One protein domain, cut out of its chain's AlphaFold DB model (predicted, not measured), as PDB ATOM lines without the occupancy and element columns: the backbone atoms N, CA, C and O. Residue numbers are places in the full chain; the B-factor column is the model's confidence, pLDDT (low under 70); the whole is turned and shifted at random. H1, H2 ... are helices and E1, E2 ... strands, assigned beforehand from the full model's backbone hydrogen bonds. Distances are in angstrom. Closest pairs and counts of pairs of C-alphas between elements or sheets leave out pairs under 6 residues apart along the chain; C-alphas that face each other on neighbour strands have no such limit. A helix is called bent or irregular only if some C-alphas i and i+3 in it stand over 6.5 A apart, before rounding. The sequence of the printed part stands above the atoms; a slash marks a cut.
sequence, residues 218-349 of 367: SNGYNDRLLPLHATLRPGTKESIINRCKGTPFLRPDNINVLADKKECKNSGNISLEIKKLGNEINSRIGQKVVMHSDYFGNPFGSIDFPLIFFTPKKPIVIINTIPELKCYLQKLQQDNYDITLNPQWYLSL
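AT A GLANCE: This is residues 218 to 349 of the 367 residues of the protein "Anthrax_toxA domain-containing protein" of Enterovibrio pacificus (UniProt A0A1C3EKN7). Short helices and one small strand hairpin, E1 and E2, are set round a middle through which the long link of residues 286 to 306 passes, an open arrangement in which no helix touches another. Towards one end of the longest axis are the hairpin E1 and E2, with residues 324 to 328 of H4 packed on it mainly at E2, and, separate from these, H3; H1 and H2 are towards the other end, and residues 234 to 239 and 251 to 257 stick out there. The link of residues 286 to 306 passes through the middle from H3 to the hairpin, and H5 is near H4. The 132 printed residues, under half of them in named elements, hold five named helices and two named strands in the order H1, H2, H3, E1, E2, H4, H5; the sheet E1 - E2 is antiparallel and the class is mostly helix. The whole is only just compact, close to loose, with a radius of gyration of the C-alphas of 16.5 A, and spans 46 by 35 by 28 A.

HOW THE PARTS SIT: H1, residues 238 to 244, and H2, residues 252 to 258, are apart. H3, residues 272 to 285, is apart from both. E1, residues 307 to 310, and E2, residues 317 to 319, form a hairpin of antiparallel strands, with 160 degrees between their directions; N 307 and O 319 are 2.9 A apart and N 309 and O 317 2.8 A, both within hydrogen-bond range. The closest C-alphas of E2 and H4, residues 322 to 334, are those of Ile 319 and Leu 325, 6.0 A apart. E1 and H4 are apart, but only just, at 8.5 A. H4 and H5, residues 345 to 349, are close but not clearly touching; their closest C-alphas, those of Lys 326 and Leu 349, are 6.2 A apart. In H1, H3, H4 and H5 every O i to N i+4 pair is within hydrogen-bond range; in H2 0 of 3 are, against 3 of 4 O i to N i+3 pairs.

IN THESE COORDINATES: H1 begins at C-alpha 238, (89.758, 140.722, 107.484). H2 is irregular, with C-alphas 253 and 256 7.4 A apart. H3 is 20.1 A long, E1 10.1 A and H4 18.5 A. H5 ends at C-alpha 349, (103.302, 141.333, 87.604).

THE WHOLE: The two C-alphas farthest apart are those of Pro 234 and Lys 313, 47.8 A. The printed part has no cut. The links H2 to H3 and H3 to E1 are long, with 13 and 21 residues. The mean pLDDT of the printed part is 76.6; 50 residues are under 70, among them residues 225 to 264.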
ATOM      1  N   SER A 218     124.890 132.348  93.664       66.81
ATOM      2  CA  SER A 218     124.212 131.843  94.865       66.81
ATOM      3  C   SER A 218     124.665 132.658  96.071       66.81
ATOM      4  O   SER A 218     125.698 132.386  96.681       66.81
ATOM      5  N   ASN A 219     123.909 133.712  96.369       71.75
ATOM      6  CA  ASN A 219     124.355 134.762  97.285       71.75
ATOM      7  C   ASN A 219     123.556 134.821  98.589       71.75
ATOM      8  O   ASN A 219     123.693 135.788  99.327       71.75
ATOM      9  N   GLY A 220     122.656 133.870  98.848       77.06
ATOM     10  CA  GLY A 220     121.916 133.744 100.110       77.06
ATOM     11  C   GLY A 220     120.968 134.890 100.495       77.06
ATOM     12  O   GLY A 220     120.353 134.856 101.563       77.06
ATOM     13  N   TYR A 221     120.796 135.915  99.653       79.50
ATOM     14  CA  TYR A 221     119.918 137.055  99.949       79.50
ATOM     15  C   TYR A 221     118.450 136.644 100.131       79.50
ATOM     16  O   TYR A 221     117.764 137.210 100.986       79.50
ATOM     17  N   ASN A 222     117.997 135.618  99.408       74.56
ATOM     18  CA  ASN A 222     116.639 135.075  99.500       74.56
ATOM     19  C   ASN A 222     116.524 133.839 100.415       74.56
ATOM     20  O   ASN A 222     115.421 133.323 100.589       74.56
ATOM     21  N   ASP A 223     117.609 133.426 101.081       75.75
ATOM     22  CA  ASP A 223     117.636 132.260 101.972       75.75
ATOM     23  C   ASP A 223     117.056 132.631 103.343       75.75
ATOM     24  O   ASP A 223     117.761 132.977 104.298       75.75
ATOM     25  N   ARG A 224     115.723 132.644 103.431       73.25
ATOM     26  CA  ARG A 224     114.998 132.986 104.661       73.25
ATOM     27  C   ARG A 224     114.748 131.768 105.532       73.25
ATOM     28  O   ARG A 224     114.502 130.667 105.048       73.25
ATOM     29  N   LEU A 225     114.758 132.001 106.846       66.06
ATOM     30  CA  LEU A 225     114.458 130.970 107.838       66.06
ATOM     31  C   LEU A 225     113.016 130.482 107.709       66.06
ATOM     32  O   LEU A 225     112.775 129.276 107.758       66.06
ATOM     33  N   LEU A 226     112.072 131.414 107.548       62.25
ATOM     34  CA  LEU A 226     110.676 131.083 107.311       62.25
ATOM     35  C   LEU A 226     110.353 131.199 105.824       62.25
ATOM     36  O   LEU A 226     110.720 132.200 105.197       62.25
ATOM     37  N   PRO A 227     109.636 130.218 105.258       60.72
ATOM     38  CA  PRO A 227     109.162 130.320 103.895       60.72
ATOM     39  C   PRO A 227     108.109 131.433 103.800       60.72
ATOM     40  O   PRO A 227     107.448 131.780 104.783       60.72
ATOM     41  N   LEU A 228     107.945 131.997 102.605       56.50
ATOM     42  CA  LEU A 228     106.995 133.078 102.326       56.50
ATOM     43  C   LEU A 228     105.563 132.539 102.237       56.50
ATOM     44  O   LEU A 228     104.935 132.558 101.183       56.50
ATOM     45  N   HIS A 229     105.043 132.048 103.358       53.34
ATOM     46  CA  HIS A 229     103.661 131.612 103.492       53.34
ATOM     47  C   HIS A 229     103.035 132.294 104.705       53.34
ATOM     48  O   HIS A 229     103.566 132.261 105.814       53.34
ATOM     49  N   ALA A 230     101.890 132.936 104.496       49.03
ATOM     50  CA  ALA A 230     101.123 133.542 105.570       49.03
ATOM     51  C   ALA A 230     100.452 132.452 106.422       49.03
ATOM     52  O   ALA A 230      99.585 131.730 105.933       49.03
ATOM     53  N   THR A 231     100.788 132.356 107.711       47.41
ATOM     54  CA  THR A 231      99.965 131.609 108.674       47.41
ATOM     55  C   THR A 231      98.909 132.550 109.253       47.41
ATOM     56  O   THR A 231      99.224 133.435 110.053       47.41
ATOM     57  N   LEU A 232      97.647 132.384 108.850       51.22
ATOM     58  CA  LEU A 232      96.527 133.113 109.447       51.22
ATOM     59  C   LEU A 232      96.229 132.521 110.830       51.22
ATOM     60  O   LEU A 232      95.903 131.344 110.953       51.22
ATOM     61  N   ARG A 233      96.350 133.329 111.886       48.38
ATOM     62  CA  ARG A 233      95.956 132.922 113.245       48.38
ATOM     63  C   ARG A 233      94.456 133.170 113.463       48.38
ATOM     64  O   ARG A 233      93.924 134.111 112.861       48.38
ATOM     65  N   PRO A 234      93.780 132.425 114.357       43.12
ATOM     66  CA  PRO A 234      92.433 132.780 114.804       43.12
ATOM     67  C   PRO A 234      92.384 134.245 115.275       43.12
ATOM     68  O   PRO A 234      93.247 134.683 116.036       43.12
ATOM     69  N   GLY A 235      91.423 135.028 114.770       56.44
ATOM     70  CA  GLY A 235      91.302 136.469 115.055       56.44
ATOM     71  C   GLY A 235      92.137 137.405 114.164       56.44
ATOM     72  O   GLY A 235      92.235 138.601 114.450       56.44
ATOM     73  N   THR A 236      92.749 136.902 113.085       57.78
ATOM     74  CA  THR A 236      93.421 137.754 112.087       57.78
ATOM     75  C   THR A 236      92.418 138.708 111.427       57.78
ATOM     76  O   THR A 236      91.317 138.310 111.068       57.78
ATOM     77  N   LYS A 237      92.793 139.984 111.258       63.97
ATOM     78  CA  LYS A 237      91.916 141.008 110.660       63.97
ATOM     79  C   LYS A 237      91.530 140.652 109.221       63.97
ATOM     80  O   LYS A 237      92.400 140.278 108.438       63.97
ATOM     81  N   GLU A 238      90.288 140.946 108.840       62.81
ATOM     82  CA  GLU A 238      89.758 140.722 107.484       62.81
ATOM     83  C   GLU A 238      90.619 141.369 106.385       62.81
ATOM     84  O   GLU A 238      90.859 140.787 105.334       62.81
ATOM     85  N   SER A 239      91.195 142.549 106.650       57.34
ATOM     86  CA  SER A 239      92.109 143.216 105.712       57.34
ATOM     87  C   SER A 239      93.382 142.410 105.427       57.34
ATOM     88  O   SER A 239      93.957 142.533 104.352       57.34
ATOM     89  N   ILE A 240      93.855 141.625 106.399       55.53
ATOM     90  CA  ILE A 240      95.021 140.746 106.259       55.53
ATOM     91  C   ILE A 240      94.593 139.451 105.567       55.53
ATOM     92  O   ILE A 240      95.277 139.022 104.644       55.53
ATOM     93  N   ILE A 241      93.436 138.887 105.932       58.91
ATOM     94  CA  ILE A 241      92.855 137.707 105.267       58.91
ATOM     95  C   ILE A 241      92.676 137.975 103.767       58.91
ATOM     96  O   ILE A 241      93.132 137.188 102.942       58.91
ATOM     97  N   ASN A 242      92.111 139.128 103.399       60.81
ATOM     98  CA  ASN A 242      91.916 139.525 102.003       60.81
ATOM     99  C   ASN A 242      93.228 139.656 101.220       60.81
ATOM    100  O   ASN A 242      93.267 139.278 100.053       60.81
ATOM    101  N   ARG A 243      94.317 140.109 101.855       56.84
ATOM    102  CA  ARG A 243      95.652 140.142 101.227       56.84
ATOM    103  C   ARG A 243      96.224 138.745 100.971       56.84
ATOM    104  O   ARG A 243      97.079 138.600 100.112       56.84
ATOM    105  N   CYS A 244      95.743 137.724 101.680       53.81
ATOM    106  CA  CYS A 244      96.268 136.360 101.593       53.81
ATOM    107  C   CYS A 244      95.569 135.478 100.555       53.81
ATOM    108  O   CYS A 244      96.112 134.422 100.236       53.81
ATOM    109  N   LYS A 245      94.402 135.885 100.026       54.25
ATOM    110  CA  LYS A 245      93.520 135.061  99.170       54.25
ATOM    111  C   LYS A 245      94.162 134.540  97.864       54.25
ATOM    112  O   LYS A 245      93.573 133.679  97.227       54.25
ATOM    113  N   GLY A 246      95.361 135.004  97.492       49.28
ATOM    114  CA  GLY A 246      96.142 134.527  96.337       49.28
ATOM    115  C   GLY A 246      97.489 133.873  96.677       49.28
ATOM    116  O   GLY A 246      98.315 133.689  95.786       49.28
ATOM    117  N   THR A 247      97.757 133.558  97.948       50.44
ATOM    118  CA  THR A 247      99.043 132.968  98.372       50.44
ATOM    119  C   THR A 247      98.958 131.446  98.298       50.44
ATOM    120  O   THR A 247      98.020 130.891  98.869       50.44
ATOM    121  N   PRO A 248      99.914 130.733  97.674       44.62
ATOM    122  CA  PRO A 248      99.989 129.287  97.836       44.62
ATOM    123  C   PRO A 248     100.188 128.975  99.326       44.62
ATOM    124  O   PRO A 248     101.150 129.430  99.946       44.62
ATOM    125  N   PHE A 249      99.231 128.265  99.918       43.94
ATOM    126  CA  PHE A 249      99.285 127.820 101.309       43.94
ATOM    127  C   PHE A 249     100.272 126.657 101.450       43.94
ATOM    128  O   PHE A 249     100.388 125.825 100.547       43.94
ATOM    129  N   LEU A 250     100.952 126.559 102.597       43.41
ATOM    130  CA  LEU A 250     101.591 125.301 102.980       43.41
ATOM    131  C   LEU A 250     100.510 124.273 103.293       43.41
ATOM    132  O   LEU A 250      99.562 124.559 104.028       43.41
ATOM    133  N   ARG A 251     100.686 123.068 102.749       38.25
ATOM    134  CA  ARG A 251      99.945 121.893 103.199       38.25
ATOM    135  C   ARG A 251     100.330 121.592 104.662       38.25
ATOM    136  O   ARG A 251     101.477 121.863 105.037       38.25
ATOM    137  N   PRO A 252      99.399 121.074 105.484       40.81
ATOM    138  CA  PRO A 252      99.599 120.814 106.917       40.81
ATOM    139  C   PRO A 252     100.869 120.015 107.254       40.81
ATOM    140  O   PRO A 252     101.441 120.160 108.331       40.81
ATOM    141  N   ASP A 253     101.341 119.230 106.295       43.91
ATOM    142  CA  ASP A 253     102.407 118.238 106.385       43.91
ATOM    143  C   ASP A 253     103.791 118.839 106.737       43.91
ATOM    144  O   ASP A 253     104.646 118.145 107.280       43.91
ATOM    145  N   ASN A 254     104.003 120.146 106.516       43.78
ATOM    146  CA  ASN A 254     105.270 120.848 106.803       43.78
ATOM    147  C   ASN A 254     105.252 121.710 108.084       43.78
ATOM    148  O   ASN A 254     106.239 122.384 108.388       43.78
ATOM    149  N   ILE A 255     104.151 121.713 108.847       50.91
ATOM    150  CA  ILE A 255     104.009 122.533 110.066       50.91
ATOM    151  C   ILE A 255     105.049 122.154 111.132       50.91
ATOM    152  O   ILE A 255     105.598 123.035 111.792       50.91
ATOM    153  N   ASN A 256     105.381 120.865 111.248       48.91
ATOM    154  CA  ASN A 256     106.323 120.372 112.257       48.91
ATOM    155  C   ASN A 256     107.770 120.831 111.997       48.91
ATOM    156  O   ASN A 256     108.484 121.143 112.939       48.91
ATOM    157  N   VAL A 257     108.184 120.972 110.730       50.00
ATOM    158  CA  VAL A 257     109.533 121.451 110.350       50.00
ATOM    159  C   VAL A 257     109.697 122.963 110.583       50.00
ATOM    160  O   VAL A 257     110.811 123.471 110.731       50.00
ATOM    161  N   LEU A 258     108.588 123.707 110.625       49.66
ATOM    162  CA  LEU A 258     108.570 125.152 110.874       49.66
ATOM    163  C   LEU A 258     108.386 125.518 112.348       49.66
ATOM    164  O   LEU A 258     108.662 126.660 112.706       49.66
ATOM    165  N   ALA A 259     107.948 124.582 113.194       49.91
ATOM    166  CA  ALA A 259     107.676 124.831 114.610       49.91
ATOM    167  C   ALA A 259     108.906 125.372 115.371       49.91
ATOM    168  O   ALA A 259     108.764 126.232 116.248       49.91
ATOM    169  N   ASP A 260     110.107 124.944 114.971       51.84
ATOM    170  CA  ASP A 260     111.372 125.336 115.601       51.84
ATOM    171  C   ASP A 260     112.013 126.588 114.983       51.84
ATOM    172  O   ASP A 260     112.885 127.216 115.592       51.84
ATOM    173  N   LYS A 261     111.568 127.014 113.794       55.06
ATOM    174  CA  LYS A 261     112.085 128.217 113.133       55.06
ATOM    175  C   LYS A 261     111.270 129.435 113.569       55.06
ATOM    176  O   LYS A 261     110.051 129.472 113.442       55.06
ATOM    177  N   LYS A 262     111.938 130.470 114.083       58.44
ATOM    178  CA  LYS A 262     111.300 131.723 114.523       58.44
ATOM    179  C   LYS A 262     111.912 132.915 113.797       58.44
ATOM    180  O   LYS A 262     113.116 132.946 113.556       58.44
ATOM    181  N   GLU A 263     111.083 133.911 113.477       67.38
ATOM    182  CA  GLU A 263     111.561 135.198 112.963       67.38
ATOM    183  C   GLU A 263     112.563 135.843 113.926       67.38
ATOM    184  O   GLU A 263     112.486 135.677 115.150       67.38
ATOM    185  N   CYS A 264     113.472 136.656 113.385       66.31
ATOM    186  CA  CYS A 264     114.349 137.456 114.217       66.31
ATOM    187  C   CYS A 264     113.518 138.468 115.016       66.31
ATOM    188  O   CYS A 264     112.848 139.331 114.448       66.31
ATOM    189  N   LYS A 265     113.621 138.410 116.351       76.94
ATOM    190  CA  LYS A 265     112.826 139.212 117.300       76.94
ATOM    191  C   LYS A 265     112.753 140.708 116.966       76.94
ATOM    192  O   LYS A 265     111.738 141.338 117.248       76.94
ATOM    193  N   ASN A 266     113.828 141.275 116.415       81.56
ATOM    194  CA  ASN A 266     113.968 142.716 116.185       81.56
ATOM    195  C   ASN A 266     114.054 143.110 114.703       81.56
ATOM    196  O   ASN A 266     114.159 144.298 114.420       81.56
ATOM    197  N   SER A 267     114.023 142.146 113.779       77.00
ATOM    198  CA  SER A 267     114.256 142.401 112.348       77.00
ATOM    199  C   SER A 267     113.341 141.595 111.415       77.00
ATOM    200  O   SER A 267     113.443 141.749 110.204       77.00
ATOM    201  N   GLY A 268     112.434 140.767 111.951       80.88
ATOM    202  CA  GLY A 268     111.494 139.959 111.170       80.88
ATOM    203  C   GLY A 268     112.148 138.767 110.465       80.88
ATOM    204  O   GLY A 268     113.167 138.235 110.918       80.88
ATOM    205  N   ASN A 269     111.548 138.329 109.356       82.00
ATOM    206  CA  ASN A 269     112.047 137.232 108.526       82.00
ATOM    207  C   ASN A 269     113.205 137.699 107.625       82.00
ATOM    208  O   ASN A 269     113.017 137.975 106.441       82.00
ATOM    209  N   ILE A 270     114.391 137.861 108.214       83.38
ATOM    210  CA  ILE A 270     115.603 138.359 107.550       83.38
ATOM    211  C   ILE A 270     116.594 137.222 107.268       83.38
ATOM    212  O   ILE A 270     116.871 136.401 108.142       83.38
ATOM    213  N   SER A 271     117.135 137.180 106.052       85.88
ATOM    214  CA  SER A 271     118.276 136.332 105.668       85.88
ATOM    215  C   SER A 271     119.574 136.862 106.275       85.88
ATOM    216  O   SER A 271     119.715 138.058 106.554       85.88
ATOM    217  N   LEU A 272     120.559 135.978 106.452       85.00
ATOM    218  CA  LEU A 272     121.876 136.368 106.960       85.00
ATOM    219  C   LEU A 272     122.532 137.437 106.074       85.00
ATOM    220  O   LEU A 272     123.099 138.399 106.587       85.00
ATOM    221  N   GLU A 273     122.408 137.299 104.758       89.06
ATOM    222  CA  GLU A 273     123.069 138.179 103.795       89.06
ATOM    223  C   GLU A 273     122.418 139.562 103.722       89.06
ATOM    224  O   GLU A 273     123.123 140.566 103.637       89.06
ATOM    225  N   ILE A 274     121.096 139.664 103.905       91.19
ATOM    226  CA  ILE A 274     120.433 140.974 104.031       91.19
ATOM    227  C   ILE A 274     120.762 141.638 105.364       91.19
ATOM    228  O   ILE A 274     120.979 142.847 105.409       91.19
ATOM    229  N   LYS A 275     120.912 140.861 106.442       91.19
ATOM    230  CA  LYS A 275     121.402 141.399 107.716       91.19
ATOM    231  C   LYS A 275     122.830 141.944 107.594       91.19
ATOM    232  O   LYS A 275     123.108 143.027 108.107       91.19
ATOM    233  N   LYS A 276     123.733 141.225 106.915       93.00
ATOM    234  CA  LYS A 276     125.106 141.688 106.645       93.00
ATOM    235  C   LYS A 276     125.111 142.950 105.781       93.00
ATOM    236  O   LYS A 276     125.794 143.906 106.133       93.00
ATOM    237  N   LEU A 277     124.313 142.976 104.712       95.25
ATOM    238  CA  LEU A 277     124.171 144.138 103.834       95.25
ATOM    239  C   LEU A 277     123.655 145.367 104.594       95.25
ATOM    240  O   LEU A 277     124.254 146.434 104.500       95.25
ATOM    241  N   GLY A 278     122.593 145.211 105.389       96.25
ATOM    242  CA  GLY A 278     122.063 146.286 106.228       96.25
ATOM    243  C   GLY A 278     123.107 146.816 107.214       96.25
ATOM    244  O   GLY A 278     123.258 148.024 107.353       96.25
ATOM    245  N   ASN A 279     123.892 145.935 107.845       96.31
ATOM    246  CA  ASN A 279     124.992 146.347 108.721       96.31
ATOM    247  C   ASN A 279     126.101 147.101 107.974       96.31
ATOM    248  O   ASN A 279     126.643 148.058 108.519       96.31
ATOM    249  N   GLU A 280     126.441 146.694 106.750       97.69
ATOM    250  CA  GLU A 280     127.435 147.388 105.924       97.69
ATOM    251  C   GLU A 280     126.954 148.786 105.516       97.69
ATOM    252  O   GLU A 280     127.701 149.751 105.673       97.69
ATOM    253  N   ILE A 281     125.697 148.904 105.071       97.88
ATOM    254  CA  ILE A 281     125.047 150.191 104.783       97.88
ATOM    255  C   ILE A 281     125.087 151.085 106.028       97.88
ATOM    256  O   ILE A 281     125.590 152.206 105.970       97.88
ATOM    257  N   ASN A 282     124.621 150.566 107.167       97.25
ATOM    258  CA  ASN A 282     124.579 151.299 108.432       97.25
ATOM    259  C   ASN A 282     125.976 151.759 108.876       97.25
ATOM    260  O   ASN A 282     126.146 152.887 109.324       97.25
ATOM    261  N   SER A 283     126.984 150.893 108.737       97.56
ATOM    262  CA  SER A 283     128.373 151.201 109.094       97.56
ATOM    263  C   SER A 283     128.937 152.341 108.247       97.56
ATOM    264  O   SER A 283     129.545 153.264 108.779       97.56
ATOM    265  N   ARG A 284     128.688 152.319 106.932       97.50
ATOM    266  CA  ARG A 284     129.190 153.345 106.010       97.50
ATOM    267  C   ARG A 284     128.498 154.692 106.149       97.50
ATOM    268  O   ARG A 284     129.140 155.709 105.932       97.50
ATOM    269  N   ILE A 285     127.216 154.692 106.504       96.12
ATOM    270  CA  ILE A 285     126.482 155.923 106.817       96.12
ATOM    271  C   ILE A 285     126.865 156.442 108.214       96.12
ATOM    272  O   ILE A 285     126.765 157.632 108.485       96.12
ATOM    273  N   GLY A 286     127.315 155.566 109.115       94.62
ATOM    274  CA  GLY A 286     127.616 155.922 110.502       94.62
ATOM    275  C   GLY A 286     126.382 155.951 111.411       94.62
ATOM    276  O   GLY A 286     126.491 156.314 112.580       94.62
ATOM    277  N   GLN A 287     125.215 155.526 110.915       93.00
ATOM    278  CA  GLN A 287     123.983 155.414 111.698       93.00
ATOM    279  C   GLN A 287     123.145 154.208 111.254       93.00
ATOM    280  O   GLN A 287     123.235 153.739 110.119       93.00
ATOM    281  N   LYS A 288     122.304 153.684 112.154       94.06
ATOM    282  CA  LYS A 288     121.389 152.583 111.821       94.06
ATOM    283  C   LYS A 288     120.181 153.125 111.062       94.06
ATOM    284  O   LYS A 288     119.303 153.705 111.689       94.06
ATOM    285  N   VAL A 289     120.147 152.893 109.751       95.19
ATOM    286  CA  VAL A 289     119.076 153.325 108.838       95.19
ATOM    287  C   VAL A 289     118.283 152.169 108.238       95.19
ATOM    288  O   VAL A 289     117.086 152.297 108.017       95.19
ATOM    289  N   VAL A 290     118.923 151.017 108.017       96.00
ATOM    290  CA  VAL A 290     118.248 149.765 107.658       96.00
ATOM    291  C   VAL A 290     117.987 149.005 108.951       96.00
ATOM    292  O   VAL A 290     118.913 148.472 109.574       96.00
ATOM    293  N   MET A 291     116.726 148.993 109.380       93.62
ATOM    294  CA  MET A 291     116.341 148.545 110.723       93.62
ATOM    295  C   MET A 291     115.819 147.105 110.767       93.62
ATOM    296  O   MET A 291     115.831 146.466 111.826       93.62
ATOM    297  N   HIS A 292     115.348 146.575 109.640       90.38
ATOM    298  CA  HIS A 292     114.727 145.256 109.566       90.38
ATOM    299  C   HIS A 292     114.866 144.613 108.181       90.38
ATOM    300  O   HIS A 292     115.570 145.124 107.316       90.38
ATOM    301  N   SER A 293     114.233 143.448 108.007       89.06
ATOM    302  CA  SER A 293     114.175 142.740 106.728       89.06
ATOM    303  C   SER A 293     113.519 143.572 105.628       89.06
ATOM    304  O   SER A 293     112.819 144.546 105.888       89.06
ATOM    305  N   ASP A 294     113.705 143.126 104.399       89.94
ATOM    306  CA  ASP A 294     113.091 143.660 103.193       89.94
ATOM    307  C   ASP A 294     111.695 143.071 102.907       89.94
ATOM    308  O   ASP A 294     111.237 142.106 103.532       89.94
ATOM    309  N   TYR A 295     111.012 143.649 101.919       87.69
ATOM    310  CA  TYR A 295     109.662 143.251 101.525       87.69
ATOM    311  C   TYR A 295     109.574 141.964 100.686       87.69
ATOM    312  O   TYR A 295     108.502 141.351 100.690       87.69
ATOM    313  N   PHE A 296     110.647 141.484 100.036       83.62
ATOM    314  CA  PHE A 296     110.624 140.137  99.434       83.62
ATOM    315  C   PHE A 296     110.397 139.096 100.530       83.62
ATOM    316  O   PHE A 296     109.651 138.145 100.326       83.62
ATOM    317  N   GLY A 297     110.958 139.340 101.719       72.62
ATOM    318  CA  GLY A 297     110.778 138.563 102.946       72.62
ATOM    319  C   GLY A 297     109.384 138.628 103.599       72.62
ATOM    320  O   GLY A 297     109.135 137.891 104.555       72.62
ATOM    321  N   ASN A 298     108.487 139.511 103.140       77.88
ATOM    322  CA  ASN A 298     107.237 139.837 103.834       77.88
ATOM    323  C   ASN A 298     106.008 139.188 103.164       77.88
ATOM    324  O   ASN A 298     105.505 139.731 102.181       77.88
ATOM    325  N   PRO A 299     105.421 138.110 103.718       66.88
ATOM    326  CA  PRO A 299     104.283 137.411 103.106       66.88
ATOM    327  C   PRO A 299     102.983 138.234 103.048       66.88
ATOM    328  O   PRO A 299     101.983 137.752 102.535       66.88
ATOM    329  N   PHE A 300     102.963 139.457 103.584       68.25
ATOM    330  CA  PHE A 300     101.829 140.384 103.495       68.25
ATOM    331  C   PHE A 300     102.221 141.727 102.859       68.25
ATOM    332  O   PHE A 300     101.507 142.725 103.025       68.25
ATOM    333  N   GLY A 301     103.388 141.778 102.212       69.50
ATOM    334  CA  GLY A 301     103.923 142.978 101.592       69.50
ATOM    335  C   GLY A 301     103.092 143.397 100.384       69.50
ATOM    336  O   GLY A 301     102.866 142.605  99.474       69.50
ATOM    337  N   SER A 302     102.647 144.650 100.358       74.88
ATOM    338  CA  SER A 302     102.142 145.287  99.142       74.88
ATOM    339  C   SER A 302     103.296 145.886  98.338       74.88
ATOM    340  O   SER A 302     104.348 146.214  98.892       74.88
ATOM    341  N   ILE A 303     103.089 146.028  97.029       85.00
ATOM    342  CA  ILE A 303     103.941 146.870  96.191       85.00
ATOM    343  C   ILE A 303     103.479 148.306  96.417       85.00
ATOM    344  O   ILE A 303     102.374 148.667  96.018       85.00
ATOM    345  N   ASP A 304     104.315 149.094  97.085       86.06
ATOM    346  CA  ASP A 304     104.052 150.498  97.373       86.06
ATOM    347  C   ASP A 304     105.085 151.337  96.613       86.06
ATOM    348  O   ASP A 304     106.286 151.101  96.746       86.06
ATOM    349  N   PHE A 305     104.612 152.292  95.816       90.88
ATOM    350  CA  PHE A 305     105.454 153.201  95.039       90.88
ATOM    351  C   PHE A 305     105.672 154.532  95.768       90.88
ATOM    352  O   PHE A 305     104.811 154.908  96.570       90.88
ATOM    353  N   PRO A 306     106.765 155.255  95.459       94.12
ATOM    354  CA  PRO A 306     107.849 154.891  94.543       94.12
ATOM    355  C   PRO A 306     108.800 153.807  95.077       94.12
ATOM    356  O   PRO A 306     108.960 153.623  96.285       94.12
ATOM    357  N   LEU A 307     109.464 153.121  94.144       95.44
ATOM    358  CA  LEU A 307     110.590 152.219  94.395       95.44
ATOM    359  C   LEU A 307     111.861 152.796  93.773       95.44
ATOM    360  O   LEU A 307     111.867 153.132  92.590       95.44
ATOM    361  N   ILE A 308     112.941 152.862  94.546       97.31
ATOM    362  CA  ILE A 308     114.263 153.290  94.083       97.31
ATOM    363  C   ILE A 308     115.162 152.073  93.854       97.31
ATOM    364  O   ILE A 308     115.271 151.191  94.709       97.31
ATOM    365  N   PHE A 309     115.793 152.027  92.683       98.00
ATOM    366  CA  PHE A 309     116.664 150.951  92.227       98.00
ATOM    367  C   PHE A 309     118.104 151.445  92.120       98.00
ATOM    368  O   PHE A 309     118.419 152.311  91.302       98.00
ATOM    369  N   PHE A 310     118.987 150.805  92.878       98.31
ATOM    370  CA  PHE A 310     120.435 150.931  92.754       98.31
ATOM    371  C   PHE A 310     120.928 149.726  91.966       98.31
ATOM    372  O   PHE A 310     120.969 148.609  92.485       98.31
ATOM    373  N   THR A 311     121.196 149.933  90.678       97.94
ATOM    374  CA  THR A 311     121.571 148.858  89.749       97.94
ATOM    375  C   THR A 311     123.059 148.971  89.422       97.94
ATOM    376  O   THR A 311     123.508 150.080  89.121       97.94
ATOM    377  N   PRO A 312     123.841 147.874  89.439       97.25
ATOM    378  CA  PRO A 312     125.285 147.950  89.251       97.25
ATOM    379  C   PRO A 312     125.667 148.655  87.949       97.25
ATOM    380  O   PRO A 312     125.216 148.274  86.870       97.25
ATOM    381  N   LYS A 313     126.528 149.672  88.061       94.94
ATOM    382  CA  LYS A 313     127.090 150.477  86.965       94.94
ATOM    383  C   LYS A 313     126.040 151.171  86.088       94.94
ATOM    384  O   LYS A 313     126.347 151.555  84.962       94.94
ATOM    385  N   LYS A 314     124.814 151.342  86.588       96.31
ATOM    386  CA  LYS A 314     123.738 152.075  85.913       96.31
ATOM    387  C   LYS A 314     123.292 153.266  86.763       96.31
ATOM    388  O   LYS A 314     123.491 153.243  87.977       96.31
ATOM    389  N   PRO A 315     122.690 154.299  86.148       95.88
ATOM    390  CA  PRO A 315     122.046 155.371  86.896       95.88
ATOM    391  C   PRO A 315     120.970 154.834  87.845       95.88
ATOM    392  O   PRO A 315     120.333 153.817  87.559       95.88
ATOM    393  N   ILE A 316     120.750 155.550  88.945       96.94
ATOM    394  CA  ILE A 316     119.645 155.289  89.870       96.94
ATOM    395  C   ILE A 316     118.322 155.463  89.116       96.94
ATOM    396  O   ILE A 316     118.141 156.437  88.386       96.94
ATOM    397  N   VAL A 317     117.397 154.520  89.301       96.88
ATOM    398  CA  VAL A 317     116.072 154.547  88.663       96.88
ATOM    399  C   VAL A 317     114.990 154.598  89.731       96.88
ATOM    400  O   VAL A 317     115.006 153.803  90.668       96.88
ATOM    401  N   ILE A 318     114.025 155.502  89.565       96.62
ATOM    402  CA  ILE A 318     112.810 155.551  90.382       96.62
ATOM    403  C   ILE A 318     111.644 155.053  89.546       96.62
ATOM    404  O   ILE A 318     111.422 155.508  88.427       96.62
ATOM    405  N   ILE A 319     110.899 154.119  90.116       95.94
ATOM    406  CA  ILE A 319     109.736 153.493  89.506       95.94
ATOM    407  C   ILE A 319     108.504 153.894  90.304       95.94
ATOM    408  O   ILE A 319     108.469 153.711  91.520       95.94
ATOM    409  N   ASN A 320     107.486 154.404  89.617       95.00
ATOM    410  CA  ASN A 320     106.262 154.918  90.231       95.00
ATOM    411  C   ASN A 320     105.028 154.067  89.919       95.00
ATOM    412  O   ASN A 320     103.980 154.246  90.542       95.00
ATOM    413  N   THR A 321     105.127 153.155  88.950       93.81
ATOM    414  CA  THR A 321     103.975 152.397  88.462       93.81
ATOM    415  C   THR A 321     104.289 150.918  88.230       93.81
ATOM    416  O   THR A 321     105.432 150.512  88.014       93.81
ATOM    417  N   ILE A 322     103.246 150.078  88.247       91.00
ATOM    418  CA  ILE A 322     103.365 148.642  87.938       91.00
ATOM    419  C   ILE A 322     103.912 148.396  86.517       91.00
ATOM    420  O   ILE A 322     104.793 147.544  86.383       91.00
ATOM    421  N   PRO A 323     103.459 149.098  85.454       92.56
ATOM    422  CA  PRO A 323     104.018 148.915  84.114       92.56
ATOM    423  C   PRO A 323     105.516 149.233  84.024       92.56
ATOM    424  O   PRO A 323     106.263 148.454  83.428       92.56
ATOM    425  N   GLU A 324     105.971 150.320  84.655       95.00
ATOM    426  CA  GLU A 324     107.398 150.659  84.742       95.00
ATOM    427  C   GLU A 324     108.185 149.568  85.472       95.00
ATOM    428  O   GLU A 324     109.205 149.102  84.962       95.00
ATOM    429  N   LEU A 325     107.673 149.101  86.621       94.44
ATOM    430  CA  LEU A 325     108.281 148.018  87.396       94.44
ATOM    431  C   LEU A 325     108.446 146.762  86.543       94.44
ATOM    432  O   LEU A 325     109.527 146.179  86.489       94.44
ATOM    433  N   LYS A 326     107.388 146.363  85.835       91.50
ATOM    434  CA  LYS A 326     107.404 145.192  84.957       91.50
ATOM    435  C   LYS A 326     108.448 145.334  83.851       91.50
ATOM    436  O   LYS A 326     109.238 144.415  83.648       91.50
ATOM    437  N   CYS A 327     108.470 146.475  83.161       93.00
ATOM    438  CA  CYS A 327     109.441 146.739  82.100       93.00
ATOM    439  C   CYS A 327     110.879 146.693  82.636       93.00
ATOM    440  O   CYS A 327     111.756 146.090  82.016       93.00
ATOM    441  N   TYR A 328     111.125 147.278  83.809       95.62
ATOM    442  CA  TYR A 328     112.457 147.304  84.402       95.62
ATOM    443  C   TYR A 328     112.927 145.916  84.856       95.62
ATOM    444  O   TYR A 328     114.053 145.525  84.562       95.62
ATOM    445  N   LEU A 329     112.054 145.127  85.488       93.31
ATOM    446  CA  LEU A 329     112.366 143.746  85.873       93.31
ATOM    447  C   LEU A 329     112.661 142.856  84.653       93.31
ATOM    448  O   LEU A 329     113.570 142.032  84.710       93.31
ATOM    449  N   GLN A 330     111.953 143.048  83.535       91.50
ATOM    450  CA  GLN A 330     112.244 142.345  82.278       91.50
ATOM    451  C   GLN A 330     113.626 142.703  81.721       91.50
ATOM    452  O   GLN A 330     114.343 141.812  81.272       91.50
ATOM    453  N   LYS A 331     114.030 143.980  81.792       93.81
ATOM    454  CA  LYS A 331     115.385 144.412  81.412       93.81
ATOM    455  C   LYS A 331     116.447 143.766  82.302       93.81
ATOM    456  O   LYS A 331     117.412 143.221  81.789       93.81
ATOM    457  N   LEU A 332     116.239 143.740  83.621       94.25
ATOM    458  CA  LEU A 332     117.153 143.053  84.541       94.25
ATOM    459  C   LEU A 332     117.277 141.556  84.218       94.25
ATOM    460  O   LEU A 332     118.374 141.008  84.243       94.25
ATOM    461  N   GLN A 333     116.174 140.896  83.863       90.81
ATOM    462  CA  GLN A 333     116.208 139.495  83.446       90.81
ATOM    463  C   GLN A 333     117.007 139.294  82.145       90.81
ATOM    464  O   GLN A 333     117.756 138.323  82.038       90.81
ATOM    465  N   GLN A 334     116.882 140.207  81.173       91.50
ATOM    466  CA  GLN A 334     117.705 140.210  79.953       91.50
ATOM    467  C   GLN A 334     119.192 140.427  80.268       91.50
ATOM    468  O   GLN A 334     120.045 139.809  79.639       91.50
ATOM    469  N   ASP A 335     119.493 141.211  81.304       91.88
ATOM    470  CA  ASP A 335     120.844 141.430  81.833       91.88
ATOM    471  C   ASP A 335     121.330 140.295  82.762       91.88
ATOM    472  O   ASP A 335     122.271 140.471  83.537       91.88
ATOM    473  N   ASN A 336     120.695 139.121  82.690       91.00
ATOM    474  CA  ASN A 336     121.052 137.908  83.422       91.00
ATOM    475  C   ASN A 336     120.911 138.004  84.956       91.00
ATOM    476  O   ASN A 336     121.582 137.269  85.682       91.00
ATOM    477  N   TYR A 337     120.016 138.846  85.481       90.50
ATOM    478  CA  TYR A 337     119.650 138.846  86.905       90.50
ATOM    479  C   TYR A 337     118.535 137.839  87.226       90.50
ATOM    480  O   TYR A 337     117.606 137.644  86.439       90.50
ATOM    481  N   ASP A 338     118.603 137.217  88.407       84.94
ATOM    482  CA  ASP A 338     117.599 136.266  88.882       84.94
ATOM    483  C   ASP A 338     116.479 136.959  89.659       84.94
ATOM    484  O   ASP A 338     116.640 137.406  90.798       84.94
ATOM    485  N   ILE A 339     115.312 137.038  89.026       83.75
ATOM    486  CA  ILE A 339     114.142 137.729  89.565       83.75
ATOM    487  C   ILE A 339     113.322 136.773  90.444       83.75
ATOM    488  O   ILE A 339     112.316 136.199  90.017       83.75
ATOM    489  N   THR A 340     113.746 136.630  91.699       76.94
ATOM    490  CA  THR A 340     112.985 135.925  92.740       76.94
ATOM    491  C   THR A 340     112.217 136.935  93.596       76.94
ATOM    492  O   THR A 340     112.778 137.559  94.491       76.94
ATOM    493  N   LEU A 341     110.932 137.122  93.287       77.31
ATOM    494  CA  LEU A 341     110.038 138.052  93.981       77.31
ATOM    495  C   LEU A 341     109.223 137.343  95.061       77.31
ATOM    496  O   LEU A 341     109.166 136.115  95.144       77.31
ATOM    497  N   ASN A 342     108.496 138.138  95.838       75.75
ATOM    498  CA  ASN A 342     107.447 137.621  96.697       75.75
ATOM    499  C   ASN A 342     106.400 136.823  95.878       75.75
ATOM    500  O   ASN A 342     105.883 137.354  94.886       75.75
ATOM    501  N   PRO A 343     106.023 135.598  96.299       68.00
ATOM    502  CA  PRO A 343     105.029 134.771  95.615       68.00
ATOM    503  C   PRO A 343     103.711 135.486  95.288       68.00
ATOM    504  O   PRO A 343     103.139 135.248  94.225       68.00
ATOM    505  N   GLN A 344     103.244 136.395  96.155       68.62
ATOM    506  CA  GLN A 344     101.989 137.131  95.944       68.62
ATOM    507  C   GLN A 344     102.034 138.086  94.746       68.62
ATOM    508  O   GLN A 344     100.989 138.435  94.197       68.62
ATOM    509  N   TRP A 345     103.220 138.524  94.328       74.75
ATOM    510  CA  TRP A 345     103.359 139.547  93.292       74.75
ATOM    511  C   TRP A 345     103.485 138.971  91.884       74.75
ATOM    512  O   TRP A 345     103.295 139.697  90.914       74.75
ATOM    513  N   TYR A 346     103.758 137.674  91.728       68.75
ATOM    514  CA  TYR A 346     103.841 137.068  90.394       68.75
ATOM    515  C   TYR A 346     102.517 137.182  89.627       68.75
ATOM    516  O   TYR A 346     102.532 137.444  88.424       68.75
ATOM    517  N   LEU A 347     101.381 137.065  90.326       60.22
ATOM    518  CA  LEU A 347     100.050 137.234  89.734       60.22
ATOM    519  C   LEU A 347      99.812 138.673  89.258       60.22
ATOM    520  O   LEU A 347      99.285 138.872  88.168       60.22
ATOM    521  N   SER A 348     100.231 139.673  90.039       61.59
ATOM    522  CA  SER A 348     100.059 141.088  89.684       61.59
ATOM    523  C   SER A 348     101.068 141.581  88.642       61.59
ATOM    524  O   SER A 348     100.773 142.521  87.909       61.59
ATOM    525  N   LEU A 349     102.240 140.947  88.540       64.44
ATOM    526  CA  LEU A 349     103.302 141.333  87.604       64.44
ATOM    527  C   LEU A 349     103.306 140.507  86.302       64.44
ATOM    528  O   LEU A 349     103.989 140.886  85.347       64.44
TER     529      LEU A 349